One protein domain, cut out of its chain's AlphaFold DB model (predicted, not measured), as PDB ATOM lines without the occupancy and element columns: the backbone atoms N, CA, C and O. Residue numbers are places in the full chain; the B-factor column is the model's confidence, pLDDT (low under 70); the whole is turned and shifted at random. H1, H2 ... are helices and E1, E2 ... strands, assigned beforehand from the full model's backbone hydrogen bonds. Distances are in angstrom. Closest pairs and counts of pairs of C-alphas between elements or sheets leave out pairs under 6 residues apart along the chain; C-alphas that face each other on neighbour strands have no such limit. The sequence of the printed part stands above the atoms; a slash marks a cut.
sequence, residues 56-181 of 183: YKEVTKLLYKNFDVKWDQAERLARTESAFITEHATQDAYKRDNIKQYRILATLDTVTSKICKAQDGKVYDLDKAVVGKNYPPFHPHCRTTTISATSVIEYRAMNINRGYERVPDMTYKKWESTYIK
ATOM      1  N   TYR A  56     115.389  95.055  66.250       95.00
ATOM      2  CA  TYR A  56     115.050  95.917  65.097       95.00
ATOM      3  C   TYR A  56     115.897  95.645  63.850       95.00
ATOM      4  O   TYR A  56     115.495  95.984  62.734       95.00
ATOM      5  N   LYS A  57     117.064  95.013  64.014       96.25
ATOM      6  CA  LYS A  57     117.911  94.569  62.905       96.25
ATOM      7  C   LYS A  57     117.231  93.526  62.014       96.25
ATOM      8  O   LYS A  57     117.497  93.520  60.814       96.25
ATOM      9  N   GLU A  58     116.333  92.701  62.550       96.19
ATOM     10  CA  GLU A  58     115.589  91.731  61.739       96.19
ATOM     11  C   GLU A  58     114.578  92.439  60.830       96.19
ATOM     12  O   GLU A  58     114.588  92.220  59.619       96.19
ATOM     13  N   VAL A  59     113.809  93.395  61.364       96.81
ATOM     14  CA  VAL A  59     112.919  94.250  60.554       96.81
ATOM     15  C   VAL A  59     113.723  95.058  59.529       96.81
ATOM     16  O   VAL A  59     113.332  95.155  58.369       96.81
ATOM     17  N   THR A  60     114.896  95.569  59.914       97.88
ATOM     18  CA  THR A  60     115.818  96.278  59.005       97.88
ATOM     19  C   THR A  60     116.234  95.400  57.823       97.88
ATOM     20  O   THR A  60     116.187  95.834  56.673       97.88
ATOM     21  N   LYS A  61     116.610  94.146  58.087       97.56
ATOM     22  CA  LYS A  61     117.007  93.174  57.063       97.56
ATOM     23  C   LYS A  61     115.856  92.835  56.121       97.56
ATOM     24  O   LYS A  61     116.086  92.694  54.922       97.56
ATOM     25  N   LEU A  62     114.638  92.707  56.644       96.69
ATOM     26  CA  LEU A  62     113.448  92.474  55.828       96.69
ATOM     27  C   LEU A  62     113.115  93.693  54.957       96.69
ATOM     28  O   LEU A  62     112.872  93.524  53.767       96.69
ATOM     29  N   LEU A  63     113.191  94.914  55.500       96.81
ATOM     30  CA  LEU A  63     113.019  96.155  54.734       96.81
ATOM     31  C   LEU A  63     114.037  96.262  53.595       96.81
ATOM     32  O   LEU A  63     113.654  96.479  52.448       96.81
ATOM     33  N   TYR A  64     115.320  96.049  53.900       96.44
ATOM     34  CA  TYR A  64     116.404  96.051  52.917       96.44
ATOM     35  C   TYR A  64     116.129  95.075  51.763       96.44
ATOM     36  O   TYR A  64     116.261  95.439  50.599       96.44
ATOM     37  N   LYS A  65     115.696  93.846  52.079       95.94
ATOM     38  CA  LYS A  65     115.447  92.796  51.079       95.94
ATOM     39  C   LYS A  65     114.161  92.995  50.276       95.94
ATOM     40  O   LYS A  65     114.158  92.726  49.080       95.94
ATOM     41  N   ASN A  66     113.074  93.413  50.923       95.06
ATOM     42  CA  ASN A  66     111.742  93.421  50.313       95.06
ATOM     43  C   ASN A  66     111.427  94.727  49.574       95.06
ATOM     44  O   ASN A  66     110.589  94.723  48.676       95.06
ATOM     45  N   PHE A  67     112.072  95.832  49.958       94.44
ATOM     46  CA  PHE A  67     111.800  97.161  49.405       94.44
ATOM     47  C   PHE A  67     112.974  97.747  48.612       94.44
ATOM     48  O   PHE A  67     112.844  98.859  48.111       94.44
ATOM     49  N   ASP A  68     114.091  97.019  48.492       92.56
ATOM     50  CA  ASP A  68     115.293  97.449  47.758       92.56
ATOM     51  C   ASP A  68     115.765  98.860  48.165       92.56
ATOM     52  O   ASP A  68     116.039  99.747  47.356       92.56
ATOM     53  N   VAL A  69     115.792  99.095  49.478       93.81
ATOM     54  CA  VAL A  69     116.226 100.361  50.079       93.81
ATOM     55  C   VAL A  69     117.611 100.209  50.689       93.81
ATOM     56  O   VAL A  69     118.005  99.129  51.121       93.81
ATOM     57  N   LYS A  70     118.351 101.315  50.802       96.81
ATOM     58  CA  LYS A  70     119.640 101.306  51.499       96.81
ATOM     59  C   LYS A  70     119.464 100.915  52.972       96.81
ATOM     60  O   LYS A  70     118.492 101.310  53.621       96.81
ATOM     61  N   TRP A  71     120.441 100.178  53.502       96.75
ATOM     62  CA  TRP A  71     120.421  99.669  54.876       96.75
ATOM     63  C   TRP A  71     120.214 100.772  55.920       96.75
ATOM     64  O   TRP A  71     119.411 100.614  56.829       96.75
ATOM     65  N   ASP A  72     120.890 101.909  55.771       96.25
ATOM     66  CA  ASP A  72     120.791 103.052  56.684       96.25
ATOM     67  C   ASP A  72     119.371 103.641  56.747       96.25
ATOM     68  O   ASP A  72     118.906 104.050  57.810       96.25
ATOM     69  N   GLN A  73     118.657 103.661  55.619       96.69
ATOM     70  CA  GLN A  73     117.276 104.138  55.551       96.69
ATOM     71  C   GLN A  73     116.320 103.136  56.210       96.69
ATOM     72  O   GLN A  73     115.452 103.540  56.986       96.69
ATOM     73  N   ALA A  74     116.520 101.840  55.948       97.19
ATOM     74  CA  ALA A  74     115.770 100.763  56.587       97.19
ATOM     75  C   ALA A  74     115.981 100.749  58.108       97.19
ATOM     76  O   ALA A  74     115.016 100.674  58.866       97.19
ATOM     77  N   GLU A  75     117.230 100.881  58.558       97.38
ATOM     78  CA  GLU A  75     117.588 100.881  59.975       97.38
ATOM     79  C   GLU A  75     116.995 102.093  60.686       97.38
ATOM     80  O   GLU A  75     116.475 101.973  61.799       97.38
ATOM     81  N   ARG A  76     117.032 103.265  60.038       97.38
ATOM     82  CA  ARG A  76     116.422 104.480  60.577       97.38
ATOM     83  C   ARG A  76     114.945 104.293  60.842       97.38
ATOM     84  O   ARG A  76     114.497 104.652  61.931       97.38
ATOM     85  N   LEU A  77     114.223 103.740  59.873       96.88
ATOM     86  CA  LEU A  77     112.795 103.488  59.988       96.88
ATOM     87  C   LEU A  77     112.521 102.454  61.085       96.88
ATOM     88  O   LEU A  77     111.887 102.783  62.082       96.88
ATOM     89  N   ALA A  78     113.097 101.255  60.972       96.94
ATOM     90  CA  ALA A  78     112.862 100.165  61.916       96.94
ATOM     91  C   ALA A  78     113.178 100.565  63.364       96.94
ATOM     92  O   ALA A  78     112.360 100.350  64.257       96.94
ATOM     93  N   ARG A  79     114.337 101.187  63.615       96.12
ATOM     94  CA  ARG A  79     114.737 101.593  64.969       96.12
ATOM     95  C   ARG A  79     113.855 102.706  65.529       96.12
ATOM     96  O   ARG A  79     113.512 102.650  66.705       96.12
ATOM     97  N   THR A  80     113.527 103.718  64.727       96.69
ATOM     98  CA  THR A  80     112.777 104.888  65.216       96.69
ATOM     99  C   THR A  80     111.331 104.523  65.531       96.69
ATOM    100  O   THR A  80     110.850 104.885  66.601       96.69
ATOM    101  N   GLU A  81     110.677 103.740  64.669       95.44
ATOM    102  CA  GLU A  81     109.311 103.263  64.919       95.44
ATOM    103  C   GLU A  81     109.260 102.315  66.120       95.44
ATOM    104  O   GLU A  81     108.396 102.446  66.984       95.44
ATOM    105  N   SER A  82     110.239 101.411  66.238       95.19
ATOM    106  CA  SER A  82     110.337 100.525  67.403       95.19
ATOM    107  C   SER A  82     110.493 101.318  68.699       95.19
ATOM    108  O   SER A  82     109.779 101.046  69.656       95.19
ATOM    109  N   ALA A  83     111.379 102.322  68.716       95.75
ATOM    110  CA  ALA A  83     111.568 103.191  69.874       95.75
ATOM    111  C   ALA A  83     110.290 103.968  70.218       95.75
ATOM    112  O   ALA A  83     109.925 104.060  71.384       95.75
ATOM    113  N   PHE A  84     109.579 104.501  69.220       96.25
ATOM    114  CA  PHE A  84     108.302 105.173  69.449       96.25
ATOM    115  C   PHE A  84     107.288 104.245  70.127       96.25
ATOM    116  O   PHE A  84     106.720 104.602  71.159       96.25
ATOM    117  N   ILE A  85     107.100 103.039  69.589       95.50
ATOM    118  CA  ILE A  85     106.111 102.089  70.103       95.50
ATOM    119  C   ILE A  85     106.476 101.620  71.515       95.50
ATOM    120  O   ILE A  85     105.606 101.586  72.384       95.50
ATOM    121  N   THR A  86     107.748 101.299  71.781       95.06
ATOM    122  CA  THR A  86     108.176 100.862  73.120       95.06
ATOM    123  C   THR A  86     108.018 101.964  74.154       95.06
ATOM    124  O   THR A  86     107.511 101.710  75.241       95.06
ATOM    125  N   GLU A  87     108.402 103.197  73.823       96.75
ATOM    126  CA  GLU A  87     108.288 104.314  74.761       96.75
ATOM    127  C   GLU A  87     106.826 104.685  75.016       96.75
ATOM    128  O   GLU A  87     106.473 105.007  76.150       96.75
ATOM    129  N   HIS A  88     105.949 104.585  74.014       95.00
ATOM    130  CA  HIS A  88     104.518 104.806  74.217       95.00
ATOM    131  C   HIS A  88     103.881 103.704  75.076       95.00
ATOM    132  O   HIS A  88     103.102 103.998  75.982       95.00
ATOM    133  N   ALA A  89     104.280 102.443  74.880       95.56
ATOM    134  CA  ALA A  89     103.852 101.342  75.740       95.56
ATOM    135  C   ALA A  89     104.297 101.544  77.202       95.56
ATOM    136  O   ALA A  89     103.506 101.320  78.121       95.56
ATOM    137  N   THR A  90     105.528 102.021  77.421       96.81
ATOM    138  CA  THR A  90     106.035 102.418  78.745       96.81
ATOM    139  C   THR A  90     105.226 103.575  79.335       96.81
ATOM    140  O   THR A  90     104.849 103.527  80.504       96.81
ATOM    141  N   GLN A  91     104.880 104.579  78.525       97.12
ATOM    142  CA  GLN A  91     104.053 105.709  78.955       97.12
ATOM    143  C   GLN A  91     102.690 105.233  79.466       97.12
ATOM    144  O   GLN A  91     102.201 105.690  80.498       97.12
ATOM    145  N   ASP A  92     102.069 104.305  78.742       97.25
ATOM    146  CA  ASP A  92     100.778 103.740  79.114       97.25
ATOM    147  C   ASP A  92     100.870 102.823  80.332       97.25
ATOM    148  O   ASP A  92      99.926 102.774  81.124       97.25
ATOM    149  N   ALA A  93     101.994 102.126  80.520       97.75
ATOM    150  CA  ALA A  93     102.266 101.402  81.757       97.75
ATOM    151  C   ALA A  93     102.338 102.370  82.950       97.75
ATOM    152  O   ALA A  93     101.659 102.153  83.948       97.75
ATOM    153  N   TYR A  94     103.030 103.506  82.816       97.88
ATOM    154  CA  TYR A  94     103.069 104.527  83.869       97.88
ATOM    155  C   TYR A  94     101.688 105.065  84.235       97.88
ATOM    156  O   TYR A  94     101.394 105.232  85.419       97.88
ATOM    157  N   LYS A  95     100.820 105.304  83.242       97.06
ATOM    158  CA  LYS A  95      99.436 105.737  83.495       97.06
ATOM    159  C   LYS A  95      98.664 104.683  84.288       97.06
ATOM    160  O   LYS A  95      97.977 105.036  85.242       97.06
ATOM    161  N   ARG A  96      98.789 103.406  83.902       97.56
ATOM    162  CA  ARG A  96      98.145 102.269  84.582       97.56
ATOM    163  C   ARG A  96      98.633 102.106  86.021       97.56
ATOM    164  O   ARG A  96      97.817 101.875  86.909       97.56
ATOM    165  N   ASP A  97      99.919 102.336  86.254       97.31
ATOM    166  CA  ASP A  97     100.558 102.197  87.566       97.31
ATOM    167  C   ASP A  97     100.483 103.479  88.416       97.31
ATOM    168  O   ASP A  97     101.124 103.585  89.461       97.31
ATOM    169  N   ASN A  98      99.696 104.478  87.994       96.69
ATOM    170  CA  ASN A  98      99.542 105.774  88.666       96.69
ATOM    171  C   ASN A  98     100.849 106.563  88.881       96.69
ATOM    172  O   ASN A  98     100.897 107.471  89.717       96.69
ATOM    173  N   ILE A  99     101.889 106.288  88.094       97.75
ATOM    174  CA  ILE A  99     103.132 107.062  88.095       97.75
ATOM    175  C   ILE A  99     102.831 108.460  87.540       97.75
ATOM    176  O   ILE A  99     102.252 108.612  86.468       97.75
ATOM    177  N   LYS A 100     103.202 109.508  88.286       97.94
ATOM    178  CA  LYS A 100     102.919 110.907  87.909       97.94
ATOM    179  C   LYS A 100     104.079 111.599  87.214       97.94
ATOM    180  O   LYS A 100     103.851 112.529  86.447       97.94
ATOM    181  N   GLN A 101     105.301 111.148  87.471       98.31
ATOM    182  CA  GLN A 101     106.512 111.766  86.952       98.31
ATOM    183  C   GLN A 101     107.481 110.704  86.452       98.31
ATOM    184  O   GLN A 101     107.658 109.658  87.079       98.31
ATOM    185  N   TYR A 102     108.134 111.002  85.338       98.56
ATOM    186  CA  TYR A 102     109.172 110.164  84.751       98.56
ATOM    187  C   TYR A 102     110.476 110.949  84.652       98.56
ATOM    188  O   TYR A 102     110.480 112.178  84.579       98.56
ATOM    189  N   ARG A 103     111.587 110.220  84.636       98.31
ATOM    190  CA  ARG A 103     112.929 110.737  84.397       98.31
ATOM    191  C   ARG A 103     113.449 110.217  83.066       98.31
ATOM    192  O   ARG A 103     113.302 109.036  82.753       98.31
ATOM    193  N   ILE A 104     114.085 111.098  82.300       98.50
ATOM    194  CA  ILE A 104     114.779 110.717  81.069       98.50
ATOM    195  C   ILE A 104     116.035 109.917  81.407       98.50
ATOM    196  O   ILE A 104     116.869 110.373  82.189       98.50
ATOM    197  N   LEU A 105     116.179 108.763  80.759       98.06
ATOM    198  CA  LEU A 105     117.334 107.884  80.864       98.06
ATOM    199  C   LEU A 105     118.000 107.744  79.491       98.06
ATOM    200  O   LEU A 105     117.580 106.956  78.637       98.06
ATOM    201  N   ALA A 106     119.035 108.540  79.243       97.69
ATOM    202  CA  ALA A 106     119.830 108.427  78.033       97.69
ATOM    203  C   ALA A 106     120.781 107.226  78.101       97.69
ATOM    204  O   ALA A 106     121.279 106.843  79.161       97.69
ATOM    205  N   THR A 107     121.073 106.647  76.935       96.31
ATOM    206  CA  THR A 107     122.160 105.674  76.816       96.31
ATOM    207  C   THR A 107     123.475 106.330  77.240       96.31
ATOM    208  O   THR A 107     123.779 107.450  76.837       96.31
ATOM    209  N   LEU A 108     124.261 105.636  78.056       95.81
ATOM    210  CA  LEU A 108     125.569 106.107  78.499       95.81
ATOM    211  C   LEU A 108     126.657 105.548  77.585       95.81
ATOM    212  O   LEU A 108     127.220 104.486  77.848       95.81
ATOM    213  N   ASP A 109     126.909 106.231  76.473       95.00
ATOM    214  CA  ASP A 109     128.006 105.910  75.563       95.00
ATOM    215  C   ASP A 109     128.486 107.126  74.764       95.00
ATOM    216  O   ASP A 109     127.884 108.198  74.782       95.00
ATOM    217  N   THR A 110     129.575 106.949  74.020       92.75
ATOM    218  CA  THR A 110     130.240 108.032  73.284       92.75
ATOM    219  C   THR A 110     129.431 108.581  72.107       92.75
ATOM    220  O   THR A 110     129.677 109.709  71.677       92.75
ATOM    221  N   VAL A 111     128.449 107.827  71.600       93.44
ATOM    222  CA  VAL A 111     127.661 108.179  70.403       93.44
ATOM    223  C   VAL A 111     126.267 108.714  70.730       93.44
ATOM    224  O   VAL A 111     125.470 108.995  69.834       93.44
ATOM    225  N   THR A 112     125.949 108.892  72.010       95.88
ATOM    226  CA  THR A 112     124.695 109.513  72.440       95.88
ATOM    227  C   THR A 112     124.619 110.963  71.964       95.88
ATOM    228  O   THR A 112     125.582 111.722  72.053       95.88
ATOM    229  N   SER A 113     123.471 111.359  71.408       96.88
ATOM    230  CA  SER A 113     123.322 112.663  70.753       96.88
ATOM    231  C   SER A 113     123.366 113.818  71.754       96.88
ATOM    232  O   SER A 113     122.983 113.666  72.913       96.88
ATOM    233  N   LYS A 114     123.755 115.015  71.297       96.81
ATOM    234  CA  LYS A 114     123.730 116.233  72.129       96.81
ATOM    235  C   LYS A 114     122.347 116.492  72.743       96.81
ATOM    236  O   LYS A 114     122.273 116.908  73.892       96.81
ATOM    237  N   ILE A 115     121.273 116.204  71.999       97.69
ATOM    238  CA  ILE A 115     119.888 116.350  72.468       97.69
ATOM    239  C   ILE A 115     119.630 115.391  73.635       97.69
ATOM    240  O   ILE A 115     119.212 115.829  74.700       97.69
ATOM    241  N   CYS A 116     119.944 114.105  73.470       98.00
ATOM    242  CA  CYS A 116     119.755 113.101  74.516       98.00
ATOM    243  C   CYS A 116     120.600 113.393  75.760       98.00
ATOM    244  O   CYS A 116     120.068 113.353  76.864       98.00
ATOM    245  N   LYS A 117     121.875 113.776  75.588       97.31
ATOM    246  CA  LYS A 117     122.749 114.202  76.698       97.31
ATOM    247  C   LYS A 117     122.150 115.372  77.479       97.31
ATOM    248  O   LYS A 117     122.257 115.417  78.696       97.31
ATOM    249  N   ALA A 118     121.545 116.328  76.773       97.25
ATOM    250  CA  ALA A 118     120.950 117.512  77.381       97.25
ATOM    251  C   ALA A 118     119.613 117.233  78.078       97.25
ATOM    252  O   ALA A 118     119.213 118.037  78.919       97.25
ATOM    253  N   GLN A 119     118.901 116.161  77.717       98.12
ATOM    254  CA  GLN A 119     117.650 115.759  78.372       98.12
ATOM    255  C   GLN A 119     117.860 114.788  79.534       98.12
ATOM    256  O   GLN A 119     117.003 114.717  80.409       98.12
ATOM    257  N   ASP A 120     118.975 114.060  79.548       98.19
ATOM    258  CA  ASP A 120     119.257 113.036  80.545       98.19
ATOM    259  C   ASP A 120     119.111 113.529  81.995       98.19
ATOM    260  O   ASP A 120     119.559 114.621  82.356       98.19
ATOM    261  N   GLY A 121     118.452 112.718  82.820       97.56
ATOM    262  CA  GLY A 121     118.207 113.003  84.231       97.56
ATOM    263  C   GLY A 121     117.097 114.017  84.512       97.56
ATOM    264  O   GLY A 121     116.694 114.142  85.668       97.56
ATOM    265  N   LYS A 122     116.561 114.723  83.506       98.31
ATOM    266  CA  LYS A 122     115.428 115.634  83.719       98.31
ATOM    267  C   LYS A 122     114.159 114.864  84.052       98.31
ATOM    268  O   LYS A 122     113.902 113.802  83.485       98.31
ATOM    269  N   VAL A 123     113.368 115.450  84.945       98.50
ATOM    270  CA  VAL A 123     112.081 114.924  85.399       98.50
ATOM    271  C   VAL A 123     110.954 115.749  84.791       98.50
ATOM    272  O   VAL A 123     111.041 116.977  84.733       98.50
ATOM    273  N   TYR A 124     109.903 115.072  84.345       98.56
ATOM    274  CA  TYR A 124     108.728 115.687  83.739       98.56
ATOM    275  C   TYR A 124     107.449 115.031  84.253       98.56
ATOM    276  O   TYR A 124     107.436 113.842  84.585       98.56
ATOM    277  N   ASP A 125     106.362 115.802  84.269       98.50
ATOM    278  CA  ASP A 125     105.031 115.278  84.563       98.50
ATOM    279  C   ASP A 125     104.525 114.427  83.387       98.50
ATOM    280  O   ASP A 125     104.675 114.796  82.215       98.50
ATOM    281  N   LEU A 126     103.925 113.275  83.698       97.94
ATOM    282  CA  LEU A 126     103.445 112.307  82.710       97.94
ATOM    283  C   LEU A 126     102.314 112.865  81.833       97.94
ATOM    284  O   LEU A 126     102.243 112.551  80.645       97.94
ATOM    285  N   ASP A 127     101.447 113.700  82.406       97.25
ATOM    286  CA  ASP A 127     100.314 114.342  81.726       97.25
ATOM    287  C   ASP A 127     100.747 115.421  80.716       97.25
ATOM    288  O   ASP A 127     100.021 115.711  79.767       97.25
ATOM    289  N   LYS A 128     101.959 115.966  80.872       97.88
ATOM    290  CA  LYS A 128     102.577 116.962  79.980       97.88
ATOM    291  C   LYS A 128     103.584 116.348  79.004       97.88
ATOM    292  O   LYS A 128     104.380 117.075  78.403       97.88
ATOM    293  N   ALA A 129     103.607 115.025  78.867       97.81
ATOM    294  CA  ALA A 129     104.512 114.338  77.956       97.81
ATOM    295  C   ALA A 129     104.172 114.641  76.485       97.81
ATOM    296  O   ALA A 129     103.050 114.450  76.023       97.81
ATOM    297  N   VAL A 130     105.181 115.084  75.739       97.81
ATOM    298  CA  VAL A 130     105.143 115.401  74.314       97.81
ATOM    299  C   VAL A 130     106.356 114.760  73.648       97.81
ATOM    300  O   VAL A 130     107.510 115.146  73.890       97.81
ATOM    301  N   VAL A 131     106.078 113.785  72.780       97.75
ATOM    302  CA  VAL A 131     107.095 113.064  72.005       97.75
ATOM    303  C   VAL A 131     107.953 114.053  71.217       97.75
ATOM    304  O   VAL A 131     107.450 115.012  70.630       97.75
ATOM    305  N   GLY A 132     109.268 113.858  71.245       96.75
ATOM    306  CA  GLY A 132     110.225 114.721  70.558       96.75
ATOM    307  C   GLY A 132     110.605 115.999  71.314       96.75
ATOM    308  O   GLY A 132     111.588 116.637  70.944       96.75
ATOM    309  N   LYS A 133     109.888 116.371  72.387       97.38
ATOM    310  CA  LYS A 133     110.197 117.563  73.204       97.38
ATOM    311  C   LYS A 133     110.715 117.199  74.588       97.38
ATOM    312  O   LYS A 133     111.843 117.546  74.934       97.38
ATOM    313  N   ASN A 134     109.898 116.494  75.362       97.50
ATOM    314  CA  ASN A 134     110.215 116.036  76.717       97.50
ATOM    315  C   ASN A 134     109.961 114.533  76.910       97.50
ATOM    316  O   ASN A 134     110.266 114.030  77.977       97.50
ATOM    317  N   TYR A 135     109.495 113.815  75.884       98.25
ATOM    318  CA  TYR A 135     109.365 112.357  75.886       98.25
ATOM    319  C   TYR A 135     110.068 111.752  74.651       98.25
ATOM    320  O   TYR A 135     109.960 112.329  73.562       98.25
ATOM    321  N   PRO A 136     110.824 110.645  74.773       97.81
ATOM    322  CA  PRO A 136     111.483 110.007  73.633       97.81
ATOM    323  C   PRO A 136     110.481 109.323  72.675       97.81
ATOM    324  O   PRO A 136     109.351 109.042  73.067       97.81
ATOM    325  N   PRO A 137     110.879 109.034  71.420       98.00
ATOM    326  CA  PRO A 137     112.172 109.339  70.804       98.00
ATOM    327  C   PRO A 137     112.341 110.831  70.466       98.00
ATOM    328  O   PRO A 137     111.417 111.493  70.003       98.00
ATOM    329  N   PHE A 138     113.552 111.366  70.660       97.88
ATOM    330  CA  PHE A 138     113.865 112.783  70.393       97.88
ATOM    331  C   PHE A 138     114.355 113.074  68.972       97.88
ATOM    332  O   PHE A 138     114.332 114.213  68.518       97.88
ATOM    333  N   HIS A 139     114.876 112.062  68.287       97.06
ATOM    334  CA  HIS A 139     115.483 112.191  66.966       97.06
ATOM    335  C   HIS A 139     115.479 110.826  66.260       97.06
ATOM    336  O   HIS A 139     115.333 109.796  66.926       97.06
ATOM    337  N   PRO A 140     115.699 110.768  64.934       97.00
ATOM    338  CA  PRO A 140     115.916 109.494  64.264       97.00
ATOM    339  C   PRO A 140     117.084 108.753  64.914       97.00
ATOM    340  O   PRO A 140     118.089 109.382  65.245       97.00
ATOM    341  N   HIS A 141     116.962 107.439  65.102       95.69
ATOM    342  CA  HIS A 141     117.957 106.623  65.819       95.69
ATOM    343  C   HIS A 141     118.073 106.877  67.333       95.69
ATOM    344  O   HIS A 141     119.095 106.536  67.935       95.69
ATOM    345  N   CYS A 142     117.066 107.485  67.966       96.81
ATOM    346  CA  CYS A 142     117.067 107.665  69.416       96.81
ATOM    347  C   CYS A 142     117.136 106.314  70.149       96.81
ATOM    348  O   CYS A 142     116.514 105.339  69.738       96.81
ATOM    349  N   ARG A 143     117.922 106.271  71.230       95.25
ATOM    350  CA  ARG A 143     118.083 105.110  72.130       95.25
ATOM    351  C   ARG A 143     117.793 105.471  73.592       95.25
ATOM    352  O   ARG A 143     118.067 104.693  74.498       95.25
ATOM    353  N   THR A 144     117.314 106.692  73.810       97.00
ATOM    354  CA  THR A 144     116.917 107.190  75.123       97.00
ATOM    355  C   THR A 144     115.564 106.610  75.484       97.00
ATOM    356  O   THR A 144     114.684 106.553  74.629       97.00
ATOM    357  N   THR A 145     115.424 106.234  76.747       97.50
ATOM    358  CA  THR A 145     114.189 105.714  77.329       97.50
ATOM    359  C   THR A 145     113.789 106.554  78.541       97.50
ATOM    360  O   THR A 145     114.406 107.590  78.832       97.50
ATOM    361  N   THR A 146     112.751 106.129  79.245       98.19
ATOM    362  CA  THR A 146     112.281 106.740  80.484       98.19
ATOM    363  C   THR A 146     112.198 105.711  81.606       98.19
ATOM    364  O   THR A 146     112.090 104.508  81.374       98.19
ATOM    365  N   ILE A 147     112.299 106.198  82.839       97.62
ATOM    366  CA  ILE A 147     112.032 105.438  84.066       97.62
ATOM    367  C   ILE A 147     111.150 106.274  84.994       97.62
ATOM    368  O   ILE A 147     111.060 107.493  84.822       97.62
ATOM    369  N   SER A 148     110.510 105.662  85.996       97.44
ATOM    370  CA  SER A 148     109.824 106.440  87.039       97.44
ATOM    371  C   SER A 148     110.810 107.407  87.698       97.44
ATOM    372  O   SER A 148     111.972 107.062  87.928       97.44
ATOM    373  N   ALA A 149     110.357 108.620  88.021       96.94
ATOM    374  CA  ALA A 149     111.214 109.649  88.611       96.94
ATOM    375  C   ALA A 149     111.873 109.211  89.932       96.94
ATOM    376  O   ALA A 149     112.957 109.684  90.263       96.94
ATOM    377  N   THR A 150     111.239 108.289  90.660       94.62
ATOM    378  CA  THR A 150     111.725 107.751  91.938       94.62
ATOM    379  C   THR A 150     112.555 106.476  91.794       94.62
ATOM    380  O   THR A 150     113.104 105.993  92.783       94.62
ATOM    381  N   SER A 151     112.657 105.908  90.590       94.94
ATOM    382  CA  SER A 151     113.433 104.692  90.367       94.94
ATOM    383  C   SER A 151     114.929 104.969  90.466       94.94
ATOM    384  O   SER A 151     115.464 105.825  89.755       94.94
ATOM    385  N   VAL A 152     115.593 104.165  91.294       95.00
ATOM    386  CA  VAL A 152     117.048 104.018  91.333       95.00
ATOM    387  C   VAL A 152     117.389 102.699  90.657       95.00
ATOM    388  O   VAL A 152     116.845 101.655  91.019       95.00
ATOM    389  N   ILE A 153     118.255 102.747  89.650       94.19
ATOM    390  CA  ILE A 153     118.599 101.585  88.828       94.19
ATOM    391  C   ILE A 153     120.106 101.430  88.696       94.19
ATOM    392  O   ILE A 153     120.853 102.402  88.678       94.19
ATOM    393  N   GLU A 154     120.556 100.200  88.505       94.50
ATOM    394  CA  GLU A 154     121.832  99.954  87.840       94.50
ATOM    395  C   GLU A 154     121.552  99.699  86.368       94.50
ATOM    396  O   GLU A 154     120.555  99.055  86.039       94.50
ATOM    397  N   TYR A 155     122.406 100.141  85.454       92.62
ATOM    398  CA  TYR A 155     122.185  99.885  84.030       92.62
ATOM    399  C   TYR A 155     123.475  99.882  83.226       92.62
ATOM    400  O   TYR A 155     124.546 100.230  83.712       92.62
ATOM    401  N   ARG A 156     123.377  99.375  81.996       93.00
ATOM    402  CA  ARG A 156     124.530  99.149  81.130       93.00
ATOM    403  C   ARG A 156     125.034 100.472  80.550       93.00
ATOM    404  O   ARG A 156     124.273 101.184  79.897       93.00
ATOM    405  N   ALA A 157     126.321 100.738  80.720       93.44
ATOM    406  CA  ALA A 157     127.022 101.903  80.199       93.44
ATOM    407  C   ALA A 157     128.348 101.494  79.551       93.44
ATOM    408  O   ALA A 157     128.899 100.434  79.849       93.44
ATOM    409  N   MET A 158     128.858 102.319  78.641       91.56
ATOM    410  CA  MET A 158     130.169 102.118  78.034       91.56
ATOM    411  C   MET A 158     131.275 102.574  78.996       91.56
ATOM    412  O   MET A 158     131.186 103.623  79.621       91.56
ATOM    413  N   ASN A 159     132.350 101.808  79.078       87.81
ATOM    414  CA  ASN A 159     133.616 102.174  79.693       87.81
ATOM    415  C   ASN A 159     134.681 102.082  78.595       87.81
ATOM    416  O   ASN A 159     134.809 101.044  77.942       87.81
ATOM    417  N   ILE A 160     135.426 103.165  78.356       82.94
ATOM    418  CA  ILE A 160     136.358 103.241  77.220       82.94
ATOM    419  C   ILE A 160     137.450 102.161  77.271       82.94
ATOM    420  O   ILE A 160     137.876 101.678  76.228       82.94
ATOM    421  N   ASN A 161     137.828 101.726  78.475       84.12
ATOM    422  CA  ASN A 161     138.900 100.756  78.692       84.12
ATOM    423  C   ASN A 161     138.393  99.314  78.829       84.12
ATOM    424  O   ASN A 161     139.129  98.374  78.546       84.12
ATOM    425  N   ARG A 162     137.152  99.120  79.294       84.12
ATOM    426  CA  ARG A 162     136.611  97.790  79.650       84.12
ATOM    427  C   ARG A 162     135.451  97.327  78.771       84.12
ATOM    428  O   ARG A 162     134.933  96.232  78.965       84.12
ATOM    429  N   GLY A 163     135.029  98.139  77.805       87.38
ATOM    430  CA  GLY A 163     133.808  97.880  77.051       87.38
ATOM    431  C   GLY A 163     132.570  98.192  77.892       87.38
ATOM    432  O   GLY A 163     132.580  99.111  78.697       87.38
ATOM    433  N   TYR A 164     131.464  97.479  77.690       91.19
ATOM    434  CA  TYR A 164     130.229  97.786  78.415       91.19
ATOM    435  C   TYR A 164     130.161  97.082  79.773       91.19
ATOM    436  O   TYR A 164     130.277  95.860  79.830       91.19
ATOM    437  N   GLU A 165     129.839  97.830  80.824       93.12
ATOM    438  CA  GLU A 165     129.636  97.327  82.188       93.12
ATOM    439  C   GLU A 165     128.330  97.865  82.797       93.12
ATOM    440  O   GLU A 165     127.684  98.742  82.218       93.12
ATOM    441  N   ARG A 166     127.888  97.312  83.937       93.88
ATOM    442  CA  ARG A 166     126.769  97.888  84.701       93.88
ATOM    443  C   ARG A 166     127.295  98.951  85.652       93.88
ATOM    444  O   ARG A 166     128.259  98.707  86.368       93.88
ATOM    445  N   VAL A 167     126.644 100.107  85.655       93.38
ATOM    446  CA  VAL A 167     126.987 101.249  86.505       93.38
ATOM    447  C   VAL A 167     125.789 101.628  87.380       93.38
ATOM    448  O   VAL A 167     124.646 101.380  86.972       93.38
ATOM    449  N   PRO A 168     126.024 102.214  88.568       94.94
ATOM    450  CA  PRO A 168     124.948 102.726  89.408       94.94
ATOM    451  C   PRO A 168     124.236 103.905  88.742       94.94
ATOM    452  O   PRO A 168     124.749 104.509  87.798       94.94
ATOM    453  N   ASP A 169     123.068 104.259  89.272       96.00
ATOM    454  CA  ASP A 169     122.260 105.365  88.768       96.00
ATOM    455  C   ASP A 169     123.056 106.675  88.735       96.00
ATOM    456  O   ASP A 169     123.549 107.179  89.753       96.00
ATOM    457  N   MET A 170     123.221 107.224  87.536       95.12
ATOM    458  CA  MET A 170     123.962 108.452  87.316       95.12
ATOM    459  C   MET A 170     123.517 109.139  86.037       95.12
ATOM    460  O   MET A 170     123.048 108.505  85.100       95.12
ATOM    461  N   THR A 171     123.718 110.452  85.985       95.88
ATOM    462  CA  THR A 171     123.492 111.212  84.758       95.88
ATOM    463  C   THR A 171     124.635 111.018  83.771       95.88
ATOM    464  O   THR A 171     125.778 110.752  84.153       95.88
ATOM    465  N   TYR A 172     124.362 111.272  82.497       95.88
ATOM    466  CA  TYR A 172     125.329 111.251  81.412       95.88
ATOM    467  C   TYR A 172     126.542 112.124  81.718       95.88
ATOM    468  O   TYR A 172     127.674 111.712  81.490       95.88
ATOM    469  N   LYS A 173     126.331 113.320  82.282       94.75
ATOM    470  CA  LYS A 173     127.428 114.225  82.652       94.75
ATOM    471  C   LYS A 173     128.362 113.589  83.685       94.75
ATOM    472  O   LYS A 173     129.577 113.711  83.547       94.75
ATOM    473  N   LYS A 174     127.798 112.916  84.694       94.50
ATOM    474  CA  LYS A 174     128.565 112.217  85.733       94.50
ATOM    475  C   LYS A 174     129.290 111.003  85.149       94.50
ATOM    476  O   LYS A 174     130.486 110.850  85.376       94.50
ATOM    477  N   TRP A 175     128.605 110.203  84.337       95.12
ATOM    478  CA  TRP A 175     129.218 109.083  83.626       95.12
ATOM    479  C   TRP A 175     130.389 109.536  82.740       95.12
ATOM    480  O   TRP A 175     131.481 108.987  82.836       95.12
ATOM    481  N   GLU A 176     130.211 110.587  81.936       93.50
ATOM    482  CA  GLU A 176     131.250 111.091  81.031       93.50
ATOM    483  C   GLU A 176     132.490 111.560  81.809       93.50
ATOM    484  O   GLU A 176     133.617 111.281  81.400       93.50
ATOM    485  N   SER A 177     132.315 112.228  82.955       91.69
ATOM    486  CA  SER A 177     133.455 112.589  83.806       91.69
ATOM    487  C   SER A 177     134.172 111.374  84.391       91.69
ATOM    488  O   SER A 177     135.396 111.370  84.427       91.69
ATOM    489  N   THR A 178     133.433 110.348  84.818       89.81
ATOM    490  CA  THR A 178     133.998 109.186  85.518       89.81
ATOM    491  C   THR A 178     134.657 108.181  84.575       89.81
ATOM    492  O   THR A 178     135.684 107.611  84.919       89.81
ATOM    493  N   TYR A 179     134.079 107.951  83.395       86.62
ATOM    494  CA  TYR A 179     134.455 106.832  82.520       86.62
ATOM    495  C   TYR A 179     135.121 107.251  81.210       86.62
ATOM    496  O   TYR A 179     135.672 106.394  80.523       86.62
ATOM    497  N   ILE A 180     135.051 108.538  80.849       84.06
ATOM    498  CA  ILE A 180     135.635 109.058  79.606       84.06
ATOM    499  C   ILE A 180     136.734 110.084  79.886       84.06
ATOM    500  O   ILE A 180     137.795 109.982  79.291       84.06
ATOM    501  N   LYS A 181     136.497 111.075  80.758       73.50
ATOM    502  CA  LYS A 181     137.470 112.163  81.014       73.50
ATOM    503  C   LYS A 181     138.483 111.866  82.121       73.50
ATOM    504  O   LYS A 181     139.484 112.564  82.203       73.50
TER     505      LYS A 181
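This is residues 56 to 181 of the 183 residues of the protein "Phage_Mu_F domain-containing protein" of Bacillus cereus VD115 (UniProt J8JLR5). A long helix, H2, runs from a helical corner, where H1 folds back on its first part, to a small three-stranded sheet, E2 E1 E3, which its later part covers over E3. A separate two-stranded hairpin, E4 and E5, lies at another end with the short helix H4 beside E4, and short H3 is near E1. The 126 residues follow the order H1 H2 E1 H3 E2 E3 E4 E5 H4; both sheets are antiparallel, and the class is mixed. The whole is compact, with a radius of gyration of the C-alphas of 15.8 A, and its outline is flat: the C-alphas span 45 by 41 by 21 A along their three main axes.

H1, residues 56 to 67, begins at C-alpha 56 (115.050, 95.917, 65.097). H2, residues 71 to 96, is 37.2 A long. E1 is 101 to 105, 13.0 A; H3 114 to 119; E2 123 to 125; E3 145 to 148; E4 155 to 159, 12.4 A; E5 163 to 167, 12.1 A. H4, 172 to 179, ends at C-alpha 179 (134.455, 106.832, 82.520).

H1 and H2 touch, with residues 71 to 82 of H2 alone, at a steep tilt of 46 degrees, opposite ways; the closest C-alphas are Thr 60 and Glu 75, 5.0 A. H2 and H3 make two layers with the sheet, helices on one face. H2 is at a height over the sheet of 7.8 A. N 103 and O 147 of E1 and E3 are 2.8 A apart; N 102 and O 124 of E1 and E2, 3.0 A. In the E4 and E5 hairpin, N 159 and O 163 are 2.7 A apart. H3 and H4 are close but not clearly touching: C-alphas 117 and 172 are the closest, 6.1 A. Every O i to N i+4 pair in H1, H2, H3 and H4 is within hydrogen-bond range.

The C-alphas farthest apart, Asp 68 and Thr 150, are 45.5 A apart. The printed part has no cut; the link E2 to E3, residues 126 to 144, is long. No printed residue is under 70 in pLDDT.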